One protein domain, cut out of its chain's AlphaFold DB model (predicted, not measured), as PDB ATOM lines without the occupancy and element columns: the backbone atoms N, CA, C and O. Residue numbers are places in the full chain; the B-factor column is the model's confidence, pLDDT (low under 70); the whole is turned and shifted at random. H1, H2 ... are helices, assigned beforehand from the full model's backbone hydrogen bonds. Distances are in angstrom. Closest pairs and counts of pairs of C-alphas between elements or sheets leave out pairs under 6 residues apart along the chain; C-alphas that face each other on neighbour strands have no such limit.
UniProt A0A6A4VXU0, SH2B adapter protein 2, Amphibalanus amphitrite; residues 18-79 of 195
ATOM      1  N   TRP A  18     121.902 263.695 285.217       82.75
ATOM      2  CA  TRP A  18     122.679 263.553 283.982       82.75
ATOM      3  C   TRP A  18     121.834 263.598 282.717       82.75
ATOM      4  O   TRP A  18     122.259 264.213 281.748       82.75
ATOM      5  N   GLU A  19     120.651 262.985 282.700       86.81
ATOM      6  CA  GLU A  19     119.777 262.981 281.520       86.81
ATOM      7  C   GLU A  19     119.345 264.409 281.176       86.81
ATOM      8  O   GLU A  19     119.505 264.844 280.038       86.81
ATOM      9  N   ARG A  20     118.921 265.186 282.183       88.25
ATOM     10  CA  ARG A  20     118.588 266.611 282.034       88.25
ATOM     11  C   ARG A  20     119.773 267.470 281.600       88.25
ATOM     12  O   ARG A  20     119.593 268.406 280.819       88.25
ATOM     13  N   LEU A  21     120.968 267.195 282.127       89.31
ATOM     14  CA  LEU A  21     122.194 267.890 281.733       89.31
ATOM     15  C   LEU A  21     122.525 267.585 280.266       89.31
ATOM     16  O   LEU A  21     122.668 268.510 279.473       89.31
ATOM     17  N   CYS A  22     122.538 266.306 279.883       91.62
ATOM     18  CA  CYS A  22     122.753 265.865 278.507       91.62
ATOM     19  C   CYS A  22     121.706 266.439 277.542       91.62
ATOM     20  O   CYS A  22     122.067 266.866 276.451       91.62
ATOM     21  N   GLU A  23     120.430 266.506 277.931       90.81
ATOM     22  CA  GLU A  23     119.367 267.103 277.115       90.81
ATOM     23  C   GLU A  23     119.555 268.620 276.946       90.81
ATOM     24  O   GLU A  23     119.382 269.158 275.849       90.81
ATOM     25  N   THR A  24     119.955 269.316 278.015       94.06
ATOM     26  CA  THR A  24     120.215 270.762 277.988       94.06
ATOM     27  C   THR A  24     121.408 271.086 277.087       94.06
ATOM     28  O   THR A  24     121.298 271.956 276.220       94.06
ATOM     29  N   GLU A  25     122.511 270.346 277.220       94.50
ATOM     30  CA  GLU A  25     123.697 270.503 276.372       94.50
ATOM     31  C   GLU A  25     123.423 270.094 274.917       94.50
ATOM     32  O   GLU A  25     123.814 270.810 273.996       94.50
ATOM     33  N   ALA A  26     122.675 269.010 274.676       94.06
ATOM     34  CA  ALA A  26     122.271 268.608 273.327       94.06
ATOM     35  C   ALA A  26     121.410 269.683 272.644       94.06
ATOM     36  O   ALA A  26     121.624 269.995 271.470       94.06
ATOM     37  N   ARG A  27     120.478 270.309 273.378       95.50
ATOM     38  CA  ARG A  27     119.657 271.422 272.875       95.50
ATOM     39  C   ARG A  27     120.506 272.661 272.576       95.50
ATOM     40  O   ARG A  27     120.329 273.275 271.524       95.50
ATOM     41  N   ALA A  28     121.446 273.011 273.455       95.75
ATOM     42  CA  ALA A  28     122.364 274.131 273.247       95.75
ATOM     43  C   ALA A  28     123.292 273.900 272.039       95.75
ATOM     44  O   ALA A  28     123.461 274.794 271.206       95.75
ATOM     45  N   ALA A  29     123.843 272.691 271.898       95.00
ATOM     46  CA  ALA A  29     124.646 272.290 270.749       95.00
ATOM     47  C   ALA A  29     123.832 272.363 269.447       95.00
ATOM     48  O   ALA A  29     124.264 273.025 268.506       95.00
ATOM     49  N   ALA A  30     122.627 271.783 269.415       95.19
ATOM     50  CA  ALA A  30     121.754 271.791 268.241       95.19
ATOM     51  C   ALA A  30     121.431 273.212 267.743       95.19
ATOM     52  O   ALA A  30     121.504 273.469 266.541       95.19
ATOM     53  N   LEU A  31     121.150 274.157 268.651       94.81
ATOM     54  CA  LEU A  31     120.931 275.566 268.298       94.81
ATOM     55  C   LEU A  31     122.175 276.194 267.650       94.81
ATOM     56  O   LEU A  31     122.076 276.815 266.590       94.81
ATOM     57  N   ARG A  32     123.364 275.979 268.231       93.69
ATOM     58  CA  ARG A  32     124.631 276.486 267.673       93.69
ATOM     59  C   ARG A  32     124.957 275.861 266.312       93.69
ATOM     60  O   ARG A  32     125.437 276.566 265.426       93.69
ATOM     61  N   CYS A  33     124.659 274.578 266.123       91.00
ATOM     62  CA  CYS A  33     124.797 273.875 264.847       91.00
ATOM     63  C   CYS A  33     123.855 274.437 263.776       91.00
ATOM     64  O   CYS A  33     124.305 274.719 262.667       91.00
ATOM     65  N   ALA A  34     122.580 274.656 264.107       91.44
ATOM     66  CA  ALA A  34     121.599 275.235 263.190       91.44
ATOM     67  C   ALA A  34     121.973 276.672 262.783       91.44
ATOM     68  O   ALA A  34     121.866 277.039 261.610       91.44
ATOM     69  N   GLU A  35     122.477 277.482 263.720       91.12
ATOM     70  CA  GLU A  35     123.019 278.804 263.402       91.12
ATOM     71  C   GLU A  35     124.249 278.743 262.495       91.12
ATOM     72  O   GLU A  35     124.332 279.519 261.543       91.12
ATOM     73  N   ALA A  36     125.197 277.841 262.769       88.88
ATOM     74  CA  ALA A  36     126.389 277.663 261.946       88.88
ATOM     75  C   ALA A  36     126.023 277.225 260.519       88.88
ATOM     76  O   ALA A  36     126.488 277.842 259.563       88.88
ATOM     77  N   PHE A  37     125.118 276.249 260.380       88.00
ATOM     78  CA  PHE A  37     124.604 275.784 259.091       88.00
ATOM     79  C   PHE A  37     123.923 276.912 258.301       88.00
ATOM     80  O   PHE A  37     124.215 277.115 257.121       88.00
ATOM     81  N   ARG A  38     123.075 277.717 258.960       87.69
ATOM     82  CA  ARG A  38     122.422 278.885 258.344       87.69
ATOM     83  C   ARG A  38     123.433 279.941 257.885       87.69
ATOM     84  O   ARG A  38     123.251 280.526 256.820       87.69
ATOM     85  N   ARG A  39     124.503 280.176 258.656       86.50
ATOM     86  CA  ARG A  39     125.594 281.086 258.266       86.50
ATOM     87  C   ARG A  39     126.352 280.546 257.051       86.50
ATOM     88  O   ARG A  39     126.496 281.288 256.089       86.50
ATOM     89  N   SER A  40     126.735 279.266 257.035       81.94
ATOM     90  CA  SER A  40     127.404 278.656 255.872       81.94
ATOM     91  C   SER A  40     126.525 278.621 254.619       81.94
ATOM     92  O   SER A  40     127.036 278.811 253.526       81.94
ATOM     93  N   ALA A  41     125.205 278.461 254.756       79.00
ATOM     94  CA  ALA A  41     124.269 278.543 253.631       79.00
ATOM     95  C   ALA A  41     124.094 279.973 253.073       79.00
ATOM     96  O   ALA A  41     123.520 280.142 252.001       79.00
ATOM     97  N   THR A  42     124.566 280.995 253.796       80.00
ATOM     98  CA  THR A  42     124.554 282.405 253.363       80.00
ATOM     99  C   THR A  42     125.921 282.852 252.817       80.00
ATOM    100  O   THR A  42     126.028 283.932 252.243       80.00
ATOM    101  N   ASP A  43     126.972 282.046 252.995       77.44
ATOM    102  CA  ASP A  43     128.334 282.364 252.565       77.44
ATOM    103  C   ASP A  43     128.549 281.951 251.093       77.44
ATOM    104  O   ASP A  43     128.555 280.754 250.794       77.44
ATOM    105  N   PRO A  44     128.754 282.898 250.154       66.75
ATOM    106  CA  PRO A  44     128.957 282.578 248.742       66.75
ATOM    107  C   PRO A  44     130.296 281.874 248.453       66.75
ATOM    108  O   PRO A  44     130.489 281.401 247.335       66.75
ATOM    109  N   ALA A  45     131.218 281.802 249.421       72.19
ATOM    110  CA  ALA A  45     132.462 281.040 249.308       72.19
ATOM    111  C   ALA A  45     132.334 279.585 249.805       72.19
ATOM    112  O   ALA A  45     133.248 278.782 249.593       72.19
ATOM    113  N   ALA A  46     131.222 279.214 250.452       64.69
ATOM    114  CA  ALA A  46     130.986 277.842 250.887       64.69
ATOM    115  C   ALA A  46     130.734 276.924 249.677       64.69
ATOM    116  O   ALA A  46     129.882 277.186 248.828       64.69
ATOM    117  N   SER A  47     131.497 275.830 249.591       60.09
ATOM    118  CA  SER A  47     131.488 274.929 248.432       60.09
ATOM    119  C   SER A  47     130.185 274.126 248.325       60.09
ATOM    120  O   SER A  47     130.058 273.039 248.892       60.09
ATOM    121  N   GLY A  48     129.234 274.668 247.562       65.69
ATOM    122  CA  GLY A  48     127.966 274.032 247.207       65.69
ATOM    123  C   GLY A  48     126.936 273.952 248.347       65.69
ATOM    124  O   GLY A  48     127.257 274.166 249.517       65.69
ATOM    125  N   PRO A  49     125.668 273.631 248.024       65.12
ATOM    126  CA  PRO A  49     124.638 273.409 249.030       65.12
ATOM    127  C   PRO A  49     124.918 272.102 249.784       65.12
ATOM    128  O   PRO A  49     124.568 271.015 249.327       65.12
ATOM    129  N   LEU A  50     125.556 272.201 250.952       72.19
ATOM    130  CA  LEU A  50     125.742 271.056 251.841       72.19
ATOM    131  C   LEU A  50     124.374 270.594 252.368       72.19
ATOM    132  O   LEU A  50     123.610 271.409 252.892       72.19
ATOM    133  N   SER A  51     124.062 269.298 252.284       86.44
ATOM    134  CA  SER A  51     122.843 268.785 252.918       86.44
ATOM    135  C   SER A  51     122.922 268.963 254.435       86.44
ATOM    136  O   SER A  51     123.969 268.742 255.051       86.44
ATOM    137  N   HIS A  52     121.789 269.285 255.059       85.88
ATOM    138  CA  HIS A  52     121.655 269.305 256.516       85.88
ATOM    139  C   HIS A  52     122.057 267.955 257.144       85.88
ATOM    140  O   HIS A  52     122.688 267.930 258.199       85.88
ATOM    141  N   THR A  53     121.774 266.832 256.470       89.62
ATOM    142  CA  THR A  53     122.202 265.492 256.912       89.62
ATOM    143  C   THR A  53     123.723 265.351 256.925       89.62
ATOM    144  O   THR A  53     124.291 264.876 257.906       89.62
ATOM    145  N   ASP A  54     124.399 265.815 255.873       90.06
ATOM    146  CA  ASP A  54     125.854 265.689 255.727       90.06
ATOM    147  C   ASP A  54     126.589 266.603 256.710       90.06
ATOM    148  O   ASP A  54     127.623 266.226 257.265       90.06
ATOM    149  N   PHE A  55     126.026 267.790 256.964       88.81
ATOM    150  CA  PHE A  55     126.489 268.693 258.012       88.81
ATOM    151  C   PHE A  55     126.394 268.030 259.390       88.81
ATOM    152  O   PHE A  55     127.383 268.007 260.123       88.81
ATOM    153  N   LEU A  56     125.239 267.443 259.727       91.44
ATOM    154  CA  LEU A  56     125.033 266.760 261.007       91.44
ATOM    155  C   LEU A  56     125.967 265.560 261.189       91.44
ATOM    156  O   LEU A  56     126.576 265.436 262.249       91.44
ATOM    157  N   HIS A  57     126.141 264.707 260.175       92.62
ATOM    158  CA  HIS A  57     127.061 263.567 260.269       92.62
ATOM    159  C   HIS A  57     128.511 264.009 260.504       92.62
ATOM    160  O   HIS A  57     129.192 263.451 261.364       92.62
ATOM    161  N   ARG A  58     128.980 265.046 259.793       91.81
ATOM    162  CA  ARG A  58     130.315 265.622 260.024       91.81
ATOM    163  C   ARG A  58     130.432 266.221 261.424       91.81
ATOM    164  O   ARG A  58     131.416 265.953 262.107       91.81
ATOM    165  N   PHE A  59     129.422 266.974 261.867       93.06
ATOM    166  CA  PHE A  59     129.387 267.556 263.207       93.06
ATOM    167  C   PHE A  59     129.475 266.486 264.302       93.06
ATOM    168  O   PHE A  59     130.327 266.608 265.176       93.06
ATOM    169  N   ILE A  60     128.657 265.429 264.243       94.56
ATOM    170  CA  ILE A  60     128.632 264.364 265.262       94.56
ATOM    171  C   ILE A  60     129.991 263.659 265.347       94.56
ATOM    172  O   ILE A  60     130.539 263.528 266.441       94.56
ATOM    173  N   ASN A  61     130.567 263.274 264.202       93.62
ATOM    174  CA  ASN A  61     131.862 262.589 264.160       93.62
ATOM    175  C   ASN A  61     132.988 263.462 264.748       93.62
ATOM    176  O   ASN A  61     133.765 263.002 265.584       93.62
ATOM    177  N   SER A  62     133.061 264.741 264.356       94.25
ATOM    178  CA  SER A  62     134.057 265.675 264.898       94.25
ATOM    179  C   SER A  62     133.817 266.016 266.373       94.25
ATOM    180  O   SER A  62     134.781 266.173 267.124       94.25
ATOM    181  N   PHE A  63     132.555 266.112 266.806       94.88
ATOM    182  CA  PHE A  63     132.183 266.363 268.198       94.88
ATOM    183  C   PHE A  63     132.637 265.225 269.114       94.88
ATOM    184  O   PHE A  63     133.286 265.502 270.118       94.88
ATOM    185  N   GLN A  64     132.363 263.966 268.751       93.31
ATOM    186  CA  GLN A  64     132.773 262.792 269.532       93.31
ATOM    187  C   GLN A  64     134.288 262.775 269.765       93.31
ATOM    188  O   GLN A  64     134.732 262.737 270.912       93.31
ATOM    189  N   GLN A  65     135.076 262.898 268.691       92.38
ATOM    190  CA  GLN A  65     136.535 262.909 268.787       92.38
ATOM    191  C   GLN A  65     137.047 264.077 269.645       92.38
ATOM    192  O   GLN A  65     137.848 263.872 270.556       92.38
ATOM    193  N   THR A  66     136.549 265.295 269.405       93.94
ATOM    194  CA  THR A  66     136.986 266.484 270.157       93.94
ATOM    195  C   THR A  66     136.619 266.376 271.637       93.94
ATOM    196  O   THR A  66     137.419 266.743 272.493       93.94
ATOM    197  N   PHE A  67     135.433 265.852 271.961       90.69
ATOM    198  CA  PHE A  67     134.986 265.669 273.339       90.69
ATOM    199  C   PHE A  67     135.851 264.642 274.082       90.69
ATOM    200  O   PHE A  67     136.325 264.929 275.183       90.69
ATOM    201  N   GLU A  68     136.125 263.483 273.476       88.62
ATOM    202  CA  GLU A  68     137.032 262.486 274.059       88.62
ATOM    203  C   GLU A  68     138.439 263.047 274.283       88.62
ATOM    204  O   GLU A  68     139.005 262.873 275.364       88.62
ATOM    205  N   ASP A  69     138.999 263.745 273.293       88.81
ATOM    206  CA  ASP A  69     140.344 264.311 273.387       88.81
ATOM    207  C   ASP A  69     140.427 265.427 274.439       88.81
ATOM    208  O   ASP A  69     141.406 265.486 275.184       88.81
ATOM    209  N   GLN A  70     139.377 266.243 274.608       88.88
ATOM    210  CA  GLN A  70     139.289 267.192 275.723       88.88
ATOM    211  C   GLN A  70     139.239 266.480 277.082       88.88
ATOM    212  O   GLN A  70     140.010 266.826 277.977       88.88
ATOM    213  N   ILE A  71     138.406 265.448 277.255       83.62
ATOM    214  CA  ILE A  71     138.339 264.684 278.515       83.62
ATOM    215  C   ILE A  71     139.684 264.002 278.835       83.62
ATOM    216  O   ILE A  71     140.126 264.027 279.988       83.62
ATOM    217  N   ARG A  72     140.383 263.461 277.827       83.19
ATOM    218  CA  ARG A  72     141.754 262.927 277.959       83.19
ATOM    219  C   ARG A  72     142.759 264.018 278.341       83.19
ATOM    220  O   ARG A  72     143.604 263.798 279.206       83.19
ATOM    221  N   GLN A  73     142.668 265.201 277.737       78.69
ATOM    222  CA  GLN A  73     143.540 266.331 278.057       78.69
ATOM    223  C   GLN A  73     143.335 266.802 279.508       78.69
ATOM    224  O   GLN A  73     144.313 266.994 280.232       78.69
ATOM    225  N   TYR A  74     142.086 266.912 279.972       68.00
ATOM    226  CA  TYR A  74     141.781 267.252 281.363       68.00
ATOM    227  C   TYR A  74     142.265 266.184 282.358       68.00
ATOM    228  O   TYR A  74     142.780 266.551 283.417       68.00
ATOM    229  N   SER A  75     142.173 264.885 282.041       66.19
ATOM    230  CA  SER A  75     142.694 263.829 282.927       66.19
ATOM    231  C   SER A  75     144.227 263.841 283.019       66.19
ATOM    232  O   SER A  75     144.773 263.717 284.119       66.19
ATOM    233  N   HIS A  76     144.922 264.095 281.902       58.06
ATOM    234  CA  HIS A  76     146.377 264.275 281.876       58.06
ATOM    235  C   HIS A  76     146.842 265.495 282.684       58.06
ATOM    236  O   HIS A  76     147.826 265.395 283.416       58.06
ATOM    237  N   LEU A  77     146.135 266.627 282.592       56.66
ATOM    238  CA  LEU A  77     146.469 267.846 283.339       56.66
ATOM    239  C   LEU A  77     146.181 267.724 284.844       56.66
ATOM    240  O   LEU A  77     146.953 268.239 285.649       56.66
ATOM    241  N   ASN A  78     145.127 267.002 285.240       53.78
ATOM    242  CA  ASN A  78     144.825 266.737 286.654       53.78
ATOM    243  C   ASN A  78     145.641 265.582 287.266       53.78
ATOM    244  O   ASN A  78     145.447 265.263 288.440       53.78
ATOM    245  N   GLY A  79     146.534 264.939 286.503       47.44
ATOM    246  CA  GLY A  79     147.400 263.860 286.994       47.44
ATOM    247  C   GLY A  79     146.643 262.646 287.544       47.44
ATOM    248  O   GLY A  79     147.204 261.874 288.324       47.44
TER     249      GLY A  79
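This is residues 18 to 79 of the 195 residues of the protein "SH2B adapter protein 2" of Amphibalanus amphitrite (UniProt A0A6A4VXU0). Two long helices make an open V: the last part of H1 meets the first part of H2, and a long loop joins them at the closed end. Residues 18 to 28 of H1 and residues 64 to 79, of which 64 to 77 belong to H2, stand free as the two arms. The printed part has 62 residues, with H1 then H2 and no named strand, class all helix. It is loose, with a radius of gyration of the C-alphas of 14.9 A, and elongated, spanning 46 by 26 by 16 A.

H1, residues 18 to 40, runs 32.3 A from C-alpha 18 at (122.679, 263.553, 283.982). H2, residues 52 to 77, runs 36.6 A to C-alpha 77 at (146.469, 267.846, 283.339).

H1 and H2 only just touch, with 3 pairs of C-alphas within 8 A, through residues 33 to 37 and 52 to 59 alone. The closest C-alphas, of Phe 37 and Phe 55, are 7.4 A apart. The helices run opposite ways at a steep tilt of 54 degrees. In H1 and H2 every O i to N i+4 pair is within hydrogen-bond range.

The C-alphas farthest apart, of Pro 44 and Gly 79, are 46.4 A apart. The printed part has no cut. The 11-residue link is long, and its residues 42 to 47 stand free. pLDDT is under 70 at residues 44, 46 to 49 and 74 to 79.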